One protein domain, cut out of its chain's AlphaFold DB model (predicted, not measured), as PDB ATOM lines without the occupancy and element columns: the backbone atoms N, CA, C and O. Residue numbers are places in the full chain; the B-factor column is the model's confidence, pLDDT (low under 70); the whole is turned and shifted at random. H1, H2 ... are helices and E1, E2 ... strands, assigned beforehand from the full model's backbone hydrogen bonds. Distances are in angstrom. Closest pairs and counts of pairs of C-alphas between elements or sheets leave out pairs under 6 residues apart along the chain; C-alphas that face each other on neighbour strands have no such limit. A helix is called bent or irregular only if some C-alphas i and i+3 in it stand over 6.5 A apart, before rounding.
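AT A GLANCE: This is residues 16 to 80 and 90 to 110 of the 144 residues of an uncharacterized protein of Ophiocordyceps australis (UniProt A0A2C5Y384). Picture a curled, strongly twisted sheet in which three long strands, E1, E2 and E4, run side by side, while the bent first part of E4 turns away and takes the short strand E3 along its edge. A single short helix, H1, sits off the sheet on a loop, and residues 49 to 54, of which 49 to 53 belong to H1, stick out freely. The printed part has 86 residues, with four named strands and one named helix in the order E1 E2 H1 E3 E4; the sheet's order is E1 E2 E4 E3, antiparallel throughout, and the class is mostly strand. The whole is loose, with a radius of gyration of the C-alphas of 15.4 A, and flat, spanning 44 by 36 by 18 A.

HOW THE PARTS SIT: Start with E2, residues 28 to 38, an inner strand. On one side of it look for E1, residues 17 to 25, an edge strand; the two are an antiparallel hairpin at 159 degrees, with N 21 and O 32 at 2.9 A and N 30 and O 23 at 2.8 A, within hydrogen-bond range. On the other side of E2 find E4, residues 96 to 109, antiparallel at 161 degrees, with N 33 and O 104 at 2.8 A. E4 bends by 64 degrees at residue 99, and its residues 96 to 99 face the other edge strand, E3, residues 67 to 70, antiparallel, with N 68 and O 98 at 2.8 A. From edge to edge the strands' lines turn by 80 degrees and the way across turns by 132 degrees, curled like part of a barrel. H1, residues 45 to 53, is not on the sheet, with 0 pairs of C-alphas within 10 A, and it is apart from E1 and E4. Every O i to N i+4 pair in H1 is within hydrogen-bond range. E2, H1 and E3 form a split strand-helix-strand unit, two strands running the same way with E4 between them, and its crossover is right-handed.

IN THESE COORDINATES: Find C-alpha 17 at (-39.654, 7.748, 17.747); from there E1 runs 25.5 A to C-alpha 25. E2 covers 31.9 A, H1 12.1 A from C-alpha 45 at (-22.182, 18.358, 21.760), and E3 9.3 A. E4, the longest strand, covers 35.4 A and ends at C-alpha 109 at (-60.506, 10.510, 36.456).

THE WHOLE: The C-alphas farthest apart are those of Cys 27 and Ile 45, 44.6 A. Residues 81 to 89 are not printed, and C-alphas 80 and 90 are 20.6 A apart across the cut. The link from H1 to E3, residues 54 to 66, is long. Confidence is under 70 in 37 residues, among them 40 to 61, 74 to 80 and 90 to 94; the mean pLDDT of the printed part is 74.6.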
ATOM      1  N   PRO A  16     -38.595  11.973  16.046       61.72
ATOM      2  CA  PRO A  16     -38.635  11.394  17.378       61.72
ATOM      3  C   PRO A  16     -39.520  10.148  17.346       61.72
ATOM      4  O   PRO A  16     -40.731  10.245  17.148       61.72
ATOM      5  N   ALA A  17     -38.913   8.978  17.535       79.06
ATOM      6  CA  ALA A  17     -39.654   7.748  17.747       79.06
ATOM      7  C   ALA A  17     -40.459   7.907  19.046       79.06
ATOM      8  O   ALA A  17     -39.902   8.211  20.104       79.06
ATOM      9  N   LEU A  18     -41.783   7.781  18.953       84.25
ATOM     10  CA  LEU A  18     -42.705   8.009  20.062       84.25
ATOM     11  C   LEU A  18     -43.354   6.685  20.470       84.25
ATOM     12  O   LEU A  18     -43.949   5.994  19.647       84.25
ATOM     13  N   GLY A  19     -43.278   6.358  21.757       84.44
ATOM     14  CA  GLY A  19     -44.101   5.331  22.379       84.44
ATOM     15  C   GLY A  19     -45.388   5.943  22.927       84.44
ATOM     16  O   GLY A  19     -45.339   6.907  23.690       84.44
ATOM     17  N   PHE A  20     -46.533   5.368  22.574       89.56
ATOM     18  CA  PHE A  20     -47.848   5.795  23.046       89.56
ATOM     19  C   PHE A  20     -48.587   4.619  23.677       89.56
ATOM     20  O   PHE A  20     -48.674   3.546  23.082       89.56
ATOM     21  N   TYR A  21     -49.112   4.812  24.882       90.19
ATOM     22  CA  TYR A  21     -49.866   3.794  25.605       90.19
ATOM     23  C   TYR A  21     -51.083   4.420  26.286       90.19
ATOM     24  O   TYR A  21     -50.951   5.433  26.972       90.19
ATOM     25  N   ILE A  22     -52.250   3.801  26.114       93.88
ATOM     26  CA  ILE A  22     -53.491   4.149  26.814       93.88
ATOM     27  C   ILE A  22     -53.934   2.928  27.615       93.88
ATOM     28  O   ILE A  22     -53.963   1.818  27.082       93.88
ATOM     29  N   ALA A  23     -54.327   3.142  28.866       93.69
ATOM     30  CA  ALA A  23     -54.947   2.126  29.703       93.69
ATOM     31  C   ALA A  23     -56.061   2.700  30.578       93.69
ATOM     32  O   ALA A  23     -56.175   3.912  30.752       93.69
ATOM     33  N   LEU A  24     -56.852   1.795  31.154       93.94
ATOM     34  CA  LEU A  24     -57.777   2.086  32.241       93.94
ATOM     35  C   LEU A  24     -57.164   1.603  33.557       93.94
ATOM     36  O   LEU A  24     -56.711   0.463  33.639       93.94
ATOM     37  N   HIS A  25     -57.151   2.457  34.575       93.50
ATOM     38  CA  HIS A  25     -56.684   2.140  35.925       93.50
ATOM     39  C   HIS A  25     -57.537   2.913  36.930       93.50
ATOM     40  O   HIS A  25     -57.696   4.114  36.754       93.50
ATOM     41  N   ASP A  26     -58.102   2.254  37.943       92.38
ATOM     42  CA  ASP A  26     -58.934   2.885  38.985       92.38
ATOM     43  C   ASP A  26     -59.961   3.895  38.437       92.38
ATOM     44  O   ASP A  26     -59.994   5.064  38.821       92.38
ATOM     45  N   CYS A  27     -60.775   3.465  37.466       95.19
ATOM     46  CA  CYS A  27     -61.773   4.317  36.798       95.19
ATOM     47  C   CYS A  27     -61.202   5.582  36.129       95.19
ATOM     48  O   CYS A  27     -61.920   6.556  35.896       95.19
ATOM     49  N   SER A  28     -59.914   5.563  35.808       94.75
ATOM     50  CA  SER A  28     -59.197   6.666  35.186       94.75
ATOM     51  C   SER A  28     -58.573   6.225  33.869       94.75
ATOM     52  O   SER A  28     -58.053   5.114  33.741       94.75
ATOM     53  N   LEU A  29     -58.603   7.120  32.884       94.56
ATOM     54  CA  LEU A  29     -57.826   6.970  31.660       94.56
ATOM     55  C   LEU A  29     -56.386   7.387  31.948       94.56
ATOM     56  O   LEU A  29     -56.121   8.527  32.332       94.56
ATOM     57  N   VAL A  30     -55.459   6.459  31.746       95.31
ATOM     58  CA  VAL A  30     -54.024   6.674  31.909       95.31
ATOM     59  C   VAL A  30     -53.387   6.714  30.532       95.31
ATOM     60  O   VAL A  30     -53.351   5.707  29.826       95.31
ATOM     61  N   VAL A  31     -52.847   7.870  30.164       94.50
ATOM     62  CA  VAL A  31     -52.104   8.063  28.918       94.50
ATOM     63  C   VAL A  31     -50.627   8.203  29.248       94.50
ATOM     64  O   VAL A  31     -50.233   9.055  30.040       94.50
ATOM     65  N   THR A  32     -49.797   7.357  28.645       92.81
ATOM     66  CA  THR A  32     -48.340   7.399  28.788       92.81
ATOM     67  C   THR A  32     -47.693   7.664  27.434       92.81
ATOM     68  O   THR A  32     -47.855   6.889  26.492       92.81
ATOM     69  N   LEU A  33     -46.936   8.754  27.357       91.25
ATOM     70  CA  LEU A  33     -46.129   9.166  26.214       91.25
ATOM     71  C   LEU A  33     -44.650   8.954  26.540       91.25
ATOM     72  O   LEU A  33     -44.199   9.339  27.617       91.25
ATOM     73  N   ARG A  34     -43.893   8.363  25.615       86.62
ATOM     74  CA  ARG A  34     -42.452   8.115  25.747       86.62
ATOM     75  C   ARG A  34     -41.708   8.637  24.527       86.62
ATOM     76  O   ARG A  34     -42.033   8.239  23.413       86.62
ATOM     77  N   SER A  35     -40.695   9.474  24.717       86.62
ATOM     78  CA  SER A  35     -39.737   9.795  23.653       86.62
ATOM     79  C   SER A  35     -38.640   8.735  23.639       86.62
ATOM     80  O   SER A  35     -38.042   8.464  24.679       86.62
ATOM     81  N   LEU A  36     -38.396   8.128  22.480       84.44
ATOM     82  CA  LEU A  36     -37.412   7.067  22.291       84.44
ATOM     83  C   LEU A  36     -36.176   7.614  21.571       84.44
ATOM     84  O   LEU A  36     -36.283   8.404  20.631       84.44
ATOM     85  N   GLU A  37     -34.997   7.169  21.994       81.88
ATOM     86  CA  GLU A  37     -33.722   7.473  21.344       81.88
ATOM     87  C   GLU A  37     -32.953   6.182  21.018       81.88
ATOM     88  O   GLU A  37     -32.951   5.255  21.829       81.88
ATOM     89  N   PRO A  38     -32.280   6.080  19.860       79.44
ATOM     90  CA  PRO A  38     -31.449   4.920  19.553       79.44
ATOM     91  C   PRO A  38     -30.297   4.766  20.545       79.44
ATOM     92  O   PRO A  38     -29.604   5.736  20.854       79.44
ATOM     93  N   ALA A  39     -30.026   3.533  20.969       75.69
ATOM     94  CA  ALA A  39     -28.975   3.242  21.943       75.69
ATOM     95  C   ALA A  39     -27.555   3.614  21.475       75.69
ATOM     96  O   ALA A  39     -26.660   3.817  22.291       75.69
ATOM     97  N   ASN A  40     -27.346   3.708  20.161       69.81
ATOM     98  CA  ASN A  40     -26.076   4.056  19.526       69.81
ATOM     99  C   ASN A  40     -26.027   5.502  18.998       69.81
ATOM    100  O   ASN A  40     -25.053   5.870  18.337       69.81
ATOM    101  N   ALA A  41     -27.055   6.322  19.243       64.62
ATOM    102  CA  ALA A  41     -27.086   7.688  18.739       64.62
ATOM    103  C   ALA A  41     -26.009   8.547  19.422       64.62
ATOM    104  O   ALA A  41     -25.935   8.648  20.649       64.62
ATOM    105  N   SER A  42     -25.172   9.211  18.624       56.19
ATOM    106  CA  SER A  42     -24.205  10.172  19.144       56.19
ATOM    107  C   SER A  42     -24.943  11.409  19.670       56.19
ATOM    108  O   SER A  42     -25.527  12.198  18.926       56.19
ATOM    109  N   LEU A  43     -24.931  11.588  20.994       60.19
ATOM    110  CA  LEU A  43     -25.446  12.803  21.626       60.19
ATOM    111  C   LEU A  43     -24.660  14.005  21.085       60.19
ATOM    112  O   LEU A  43     -23.441  14.092  21.272       60.19
ATOM    113  N   HIS A  44     -25.348  14.924  20.406       60.50
ATOM    114  CA  HIS A  44     -24.744  16.149  19.890       60.50
ATOM    115  C   HIS A  44     -24.096  16.941  21.037       60.50
ATOM    116  O   HIS A  44     -24.609  16.962  22.158       60.50
ATOM    117  N   ILE A  45     -22.971  17.613  20.759       60.91
ATOM    118  CA  ILE A  45     -22.182  18.358  21.760       60.91
ATOM    119  C   ILE A  45     -23.062  19.345  22.545       60.91
ATOM    120  O   ILE A  45     -22.923  19.434  23.759       60.91
ATOM    121  N   GLY A  46     -24.015  20.016  21.886       60.47
ATOM    122  CA  GLY A  46     -24.958  20.931  22.542       60.47
ATOM    123  C   GLY A  46     -25.876  20.251  23.563       60.47
ATOM    124  O   GLY A  46     -26.112  20.800  24.635       60.47
ATOM    125  N   THR A  47     -26.324  19.025  23.290       66.44
ATOM    126  CA  THR A  47     -27.129  18.223  24.224       66.44
ATOM    127  C   THR A  47     -26.285  17.744  25.400       66.44
ATOM    128  O   THR A  47     -26.736  17.815  26.539       66.44
ATOM    129  N   LYS A  48     -25.034  17.327  25.151       62.78
ATOM    130  CA  LYS A  48     -24.080  16.976  26.216       62.78
ATOM    131  C   LYS A  48     -23.793  18.168  27.129       62.78
ATOM    132  O   LYS A  48     -23.748  18.001  28.342       62.78
ATOM    133  N   LEU A  49     -23.637  19.362  26.555       62.66
ATOM    134  CA  LEU A  49     -23.401  20.598  27.302       62.66
ATOM    135  C   LEU A  49     -24.645  21.011  28.104       62.66
ATOM    136  O   LEU A  49     -24.521  21.374  29.267       62.66
ATOM    137  N   GLY A  50     -25.845  20.886  27.527       63.88
ATOM    138  CA  GLY A  50     -27.108  21.143  28.228       63.88
ATOM    139  C   GLY A  50     -27.374  20.176  29.388       63.88
ATOM    140  O   GLY A  50     -27.818  20.606  30.452       63.88
ATOM    141  N   LEU A  51     -27.036  18.892  29.216       63.53
ATOM    142  CA  LEU A  51     -27.065  17.881  30.280       63.53
ATOM    143  C   LEU A  51     -26.031  18.187  31.378       63.53
ATOM    144  O   LEU A  51     -26.369  18.148  32.557       63.53
ATOM    145  N   ALA A  52     -24.797  18.545  31.006       56.19
ATOM    146  CA  ALA A  52     -23.716  18.845  31.951       56.19
ATOM    147  C   ALA A  52     -23.938  20.142  32.751       56.19
ATOM    148  O   ALA A  52     -23.551  20.217  33.914       56.19
ATOM    149  N   ILE A  53     -24.567  21.156  32.146       63.09
ATOM    150  CA  ILE A  53     -24.908  22.435  32.801       63.09
ATOM    151  C   ILE A  53     -26.235  22.330  33.579       63.09
ATOM    152  O   ILE A  53     -26.557  23.193  34.392       63.09
ATOM    153  N   GLY A  54     -27.009  21.261  33.374       55.75
ATOM    154  CA  GLY A  54     -28.293  21.052  34.042       55.75
ATOM    155  C   GLY A  54     -29.433  21.914  33.493       55.75
ATOM    156  O   GLY A  54     -30.488  21.983  34.124       55.75
ATOM    157  N   THR A  55     -29.246  22.553  32.330       51.62
ATOM    158  CA  THR A  55     -30.313  23.259  31.593       51.62
ATOM    159  C   THR A  55     -31.239  22.289  30.867       51.62
ATOM    160  O   THR A  55     -32.398  22.612  30.622       51.62
ATOM    161  N   VAL A  56     -30.747  21.087  30.564       56.97
ATOM    162  CA  VAL A  56     -31.527  19.952  30.074       56.97
ATOM    163  C   VAL A  56     -31.427  18.856  31.124       56.97
ATOM    164  O   VAL A  56     -30.379  18.236  31.282       56.97
ATOM    165  N   ARG A  57     -32.508  18.616  31.866       53.72
ATOM    166  CA  ARG A  57     -32.605  17.460  32.764       53.72
ATOM    167  C   ARG A  57     -33.388  16.362  32.065       53.72
ATOM    168  O   ARG A  57     -34.467  16.630  31.542       53.72
ATOM    169  N   ARG A  58     -32.877  15.128  32.088       56.69
ATOM    170  CA  ARG A  58     -33.762  13.973  31.906       56.69
ATOM    171  C   ARG A  58     -34.719  13.968  33.089       56.69
ATOM    172  O   ARG A  58     -34.267  14.087  34.226       56.69
ATOM    173  N   LEU A  59     -36.023  13.899  32.832       57.12
ATOM    174  CA  LEU A  59     -36.958  13.542  33.894       57.12
ATOM    175  C   LEU A  59     -36.536  12.151  34.358       57.12
ATOM    176  O   LEU A  59     -36.620  11.210  33.576       57.12
ATOM    177  N   GLU A  60     -36.027  12.030  35.582       62.03
ATOM    178  CA  GLU A  60     -35.690  10.721  36.130       62.03
ATOM    179  C   GLU A  60     -36.960   9.869  36.149       62.03
ATOM    180  O   GLU A  60     -37.958  10.213  36.786       62.03
ATOM    181  N   HIS A  61     -36.941   8.778  35.386       69.56
ATOM    182  CA  HIS A  61     -38.047   7.842  35.285       69.56
ATOM    183  C   HIS A  61     -37.535   6.404  35.347       69.56
ATOM    184  O   HIS A  61     -36.420   6.095  34.927       69.56
ATOM    185  N   ASP A  62     -38.399   5.515  35.829       74.50
ATOM    186  CA  ASP A  62     -38.190   4.078  36.065       74.50
ATOM    187  C   ASP A  62     -37.606   3.287  34.876       74.50
ATOM    188  O   ASP A  62     -37.040   2.206  35.049       74.50
ATOM    189  N   GLU A  63     -37.739   3.820  33.661       75.88
ATOM    190  CA  GLU A  63     -37.349   3.171  32.406       75.88
ATOM    191  C   GLU A  63     -36.082   3.748  31.735       75.88
ATOM    192  O   GLU A  63     -35.750   3.324  30.631       75.88
ATOM    193  N   MET A  64     -35.370   4.700  32.356       66.06
ATOM    194  CA  MET A  64     -34.286   5.459  31.694       66.06
ATOM    195  C   MET A  64     -33.098   4.596  31.236       66.06
ATOM    196  O   MET A  64     -32.540   4.846  30.171       66.06
ATOM    197  N   ASP A  65     -32.759   3.552  31.991       69.44
ATOM    198  CA  ASP A  65     -31.619   2.668  31.698       69.44
ATOM    199  C   ASP A  65     -32.039   1.355  31.019       69.44
ATOM    200  O   ASP A  65     -31.253   0.412  30.900       69.44
ATOM    201  N   ARG A  66     -33.303   1.258  30.590       78.31
ATOM    202  CA  ARG A  66     -33.834   0.053  29.953       78.31
ATOM    203  C   ARG A  66     -33.765   0.169  28.438       78.31
ATOM    204  O   ARG A  66     -34.216   1.150  27.851       78.31
ATOM    205  N   LEU A  67     -33.238  -0.882  27.821       79.94
ATOM    206  CA  LEU A  67     -33.246  -1.065  26.378       79.94
ATOM    207  C   LEU A  67     -34.550  -1.724  25.947       79.94
ATOM    208  O   LEU A  67     -34.920  -2.787  26.449       79.94
ATOM    209  N   PHE A  68     -35.214  -1.107  24.980       78.88
ATOM    210  CA  PHE A  68     -36.427  -1.626  24.376       78.88
ATOM    211  C   PHE A  68     -36.166  -1.977  22.907       78.88
ATOM    212  O   PHE A  68     -35.547  -1.187  22.190       78.88
ATOM    213  N   PRO A  69     -36.627  -3.144  22.430       82.25
ATOM    214  CA  PRO A  69     -36.670  -3.423  21.005       82.25
ATOM    215  C   PRO A  69     -37.793  -2.596  20.367       82.25
ATOM    216  O   PRO A  69     -38.950  -2.679  20.776       82.25
ATOM    217  N   TYR A  70     -37.454  -1.809  19.355       77.38
ATOM    218  CA  TYR A  70     -38.366  -0.950  18.615       77.38
ATOM    219  C   TYR A  70     -38.269  -1.252  17.120       77.38
ATOM    220  O   TYR A  70     -37.175  -1.326  16.563       77.38
ATOM    221  N   ARG A  71     -39.422  -1.437  16.475       81.69
ATOM    222  CA  ARG A  71     -39.534  -1.579  15.019       81.69
ATOM    223  C   ARG A  71     -40.223  -0.330  14.472       81.69
ATOM    224  O   ARG A  71     -41.404  -0.149  14.774       81.69
ATOM    225  N   PRO A  72     -39.525   0.524  13.708       70.00
ATOM    226  CA  PRO A  72     -40.091   1.776  13.208       70.00
ATOM    227  C   PRO A  72     -41.263   1.548  12.245       70.00
ATOM    228  O   PRO A  72     -42.232   2.301  12.290       70.00
ATOM    229  N   ASP A  73     -41.224   0.470  11.461       73.56
ATOM    230  CA  ASP A  73     -42.285   0.122  10.504       73.56
ATOM    231  C   ASP A  73     -43.490  -0.583  11.160       73.56
ATOM    232  O   ASP A  73     -44.491  -0.877  10.506       73.56
ATOM    233  N   GLY A  74     -43.416  -0.827  12.476       66.12
ATOM    234  CA  GLY A  74     -44.370  -1.648  13.212       66.12
ATOM    235  C   GLY A  74     -44.220  -3.136  12.883       66.12
ATOM    236  O   GLY A  74     -43.772  -3.530  11.815       66.12
ATOM    237  N   ASP A  75     -44.584  -4.009  13.820       65.62
ATOM    238  CA  ASP A  75     -44.598  -5.461  13.587       65.62
ATOM    239  C   ASP A  75     -45.966  -5.988  13.137       65.62
ATOM    240  O   ASP A  75     -46.174  -7.199  13.077       65.62
ATOM    241  N   GLY A  76     -46.912  -5.083  12.861       58.69
ATOM    242  CA  GLY A  76     -48.304  -5.412  12.553       58.69
ATOM    243  C   GLY A  76     -49.044  -6.120  13.694       58.69
ATOM    244  O   GLY A  76     -50.183  -6.545  13.504       58.69
ATOM    245  N   SER A  77     -48.427  -6.266  14.873       58.97
ATOM    246  CA  SER A  77     -49.009  -6.961  16.011       58.97
ATOM    247  C   SER A  77     -49.696  -5.960  16.939       58.97
ATOM    248  O   SER A  77     -49.156  -4.915  17.290       58.97
ATOM    249  N   THR A  78     -50.907  -6.289  17.380       47.44
ATOM    250  CA  THR A  78     -51.672  -5.492  18.351       47.44
ATOM    251  C   THR A  78     -51.316  -5.828  19.804       47.44
ATOM    252  O   THR A  78     -52.024  -5.426  20.728       47.44
ATOM    253  N   GLN A  79     -50.246  -6.598  20.046       48.69
ATOM    254  CA  GLN A  79     -49.959  -7.113  21.381       48.69
ATOM    255  C   GLN A  79     -49.196  -6.103  22.239       48.69
ATOM    256  O   GLN A  79     -48.035  -5.780  21.994       48.69
ATOM    257  N   CYS A  80     -49.830  -5.678  23.332       42.31
ATOM    258  CA  CYS A  80     -49.142  -5.025  24.437       42.31
ATOM    259  C   CYS A  80     -48.245  -6.063  25.129       42.31
ATOM    260  O   CYS A  80     -48.724  -6.851  25.946       42.31
ATOM    261  N   ASP A  90     -33.160 -14.280  17.588       46.31
ATOM    262  CA  ASP A  90     -32.199 -13.763  16.623       46.31
ATOM    263  C   ASP A  90     -32.661 -12.527  15.846       46.31
ATOM    264  O   ASP A  90     -33.821 -12.398  15.451       46.31
ATOM    265  N   ALA A  91     -31.699 -11.625  15.642       50.47
ATOM    266  CA  ALA A  91     -31.813 -10.347  14.960       50.47
ATOM    267  C   ALA A  91     -32.675 -10.424  13.689       50.47
ATOM    268  O   ALA A  91     -32.189 -10.686  12.591       50.47
ATOM    269  N   ALA A  92     -33.966 -10.124  13.832       57.03
ATOM    270  CA  ALA A  92     -34.735  -9.633  12.708       57.03
ATOM    271  C   ALA A  92     -34.078  -8.302  12.280       57.03
ATOM    272  O   ALA A  92     -33.849  -7.457  13.152       57.03
ATOM    273  N   PRO A  93     -33.755  -8.116  10.988       59.50
ATOM    274  CA  PRO A  93     -32.933  -7.002  10.503       59.50
ATOM    275  C   PRO A  93     -33.499  -5.608  10.826       59.50
ATOM    276  O   PRO A  93     -32.743  -4.642  10.840       59.50
ATOM    277  N   ASP A  94     -34.784  -5.520  11.179       69.62
ATOM    278  CA  ASP A  94     -35.499  -4.254  11.381       69.62
ATOM    279  C   ASP A  94     -35.744  -3.890  12.861       69.62
ATOM    280  O   ASP A  94     -36.490  -2.957  13.163       69.62
ATOM    281  N   VAL A  95     -35.167  -4.628  13.821       75.25
ATOM    282  CA  VAL A  95     -35.326  -4.328  15.259       75.25
ATOM    283  C   VAL A  95     -34.202  -3.417  15.748       75.25
ATOM    284  O   VAL A  95     -33.055  -3.838  15.894       75.25
ATOM    285  N   GLN A  96     -34.546  -2.175  16.079       81.94
ATOM    286  CA  GLN A  96     -33.644  -1.196  16.677       81.94
ATOM    287  C   GLN A  96     -33.713  -1.244  18.206       81.94
ATOM    288  O   GLN A  96     -34.788  -1.345  18.790       81.94
ATOM    289  N   GLN A  97     -32.570  -1.126  18.880       83.44
ATOM    290  CA  GLN A  97     -32.535  -0.952  20.333       83.44
ATOM    291  C   GLN A  97     -32.645   0.531  20.696       83.44
ATOM    292  O   GLN A  97     -31.854   1.347  20.210       83.44
ATOM    293  N   VAL A  98     -33.606   0.878  21.554       83.44
ATOM    294  CA  VAL A  98     -33.884   2.261  21.962       83.44
ATOM    295  C   VAL A  98     -33.972   2.411  23.481       83.44
ATOM    296  O   VAL A  98     -34.420   1.498  24.174       83.44
ATOM    297  N   TYR A  99     -33.579   3.576  23.986       83.38
ATOM    298  CA  TYR A  99     -33.832   4.015  25.357       83.38
ATOM    299  C   TYR A  99     -35.034   4.950  25.403       83.38
ATOM    300  O   TYR A  99     -35.336   5.646  24.431       83.38
ATOM    301  N   VAL A 100     -35.691   5.013  26.558       83.88
ATOM    302  CA  VAL A 100     -36.682   6.053  26.833       83.88
ATOM    303  C   VAL A 100     -35.930   7.279  27.337       83.88
ATOM    304  O   VAL A 100     -35.268   7.232  28.370       83.88
ATOM    305  N   ARG A 101     -36.005   8.376  26.586       79.19
ATOM    306  CA  ARG A 101     -35.380   9.650  26.954       79.19
ATOM    307  C   ARG A 101     -36.247  10.445  27.922       79.19
ATOM    308  O   ARG A 101     -35.733  11.098  28.826       79.19
ATOM    309  N   GLU A 102     -37.550  10.437  27.661       82.31
ATOM    310  CA  GLU A 102     -38.563  11.179  28.403       82.31
ATOM    311  C   GLU A 102     -39.826  10.325  28.499       82.31
ATOM    312  O   GLU A 102     -40.212   9.681  27.522       82.31
ATOM    313  N   LYS A 103     -40.496  10.360  29.652       88.25
ATOM    314  CA  LYS A 103     -41.773   9.684  29.898       88.25
ATOM    315  C   LYS A 103     -42.729  10.656  30.577       88.25
ATOM    316  O   LYS A 103     -42.428  11.186  31.642       88.25
ATOM    317  N   VAL A 104     -43.890  10.867  29.968       89.19
ATOM    318  CA  VAL A 104     -44.986  11.665  30.522       89.19
ATOM    319  C   VAL A 104     -46.162  10.735  30.757       89.19
ATOM    320  O   VAL A 104     -46.578  10.022  29.846       89.19
ATOM    321  N   ARG A 105     -46.703  10.739  31.974       90.81
ATOM    322  CA  ARG A 105     -47.896   9.975  32.334       90.81
ATOM    323  C   ARG A 105     -48.957  10.940  32.831       90.81
ATOM    324  O   ARG A 105     -48.710  11.697  33.764       90.81
ATOM    325  N   VAL A 106     -50.112  10.913  32.185       93.62
ATOM    326  CA  VAL A 106     -51.277  11.721  32.533       93.62
ATOM    327  C   VAL A 106     -52.385  10.774  32.955       93.62
ATOM    328  O   VAL A 106     -52.676   9.806  32.254       93.62
ATOM    329  N   GLU A 107     -52.991  11.057  34.098       94.50
ATOM    330  CA  GLU A 107     -54.169  10.353  34.589       94.50
ATOM    331  C   GLU A 107     -55.359  11.308  34.564       94.50
ATOM    332  O   GLU A 107     -55.256  12.450  35.015       94.50
ATOM    333  N   SER A 108     -56.487  10.842  34.038       94.25
ATOM    334  CA  SER A 108     -57.753  11.566  34.072       94.25
ATOM    335  C   SER A 108     -58.813  10.689  34.711       94.25
ATOM    336  O   SER A 108     -59.195   9.671  34.132       94.25
ATOM    337  N   ALA A 109     -59.320  11.111  35.865       94.31
ATOM    338  CA  ALA A 109     -60.506  10.510  36.456       94.31
ATOM    339  C   ALA A 109     -61.706  10.702  35.516       94.31
ATOM    340  O   ALA A 109     -61.951  11.816  35.048       94.31
ATOM    341  N   ASP A 110     -62.452   9.629  35.248       95.19
ATOM    342  CA  ASP A 110     -63.682   9.693  34.457       95.19
ATOM    343  C   ASP A 110     -64.901   9.450  35.368       95.19
ATOM    344  O   ASP A 110     -65.101   8.329  35.849       95.19
TER     345      ASP A 110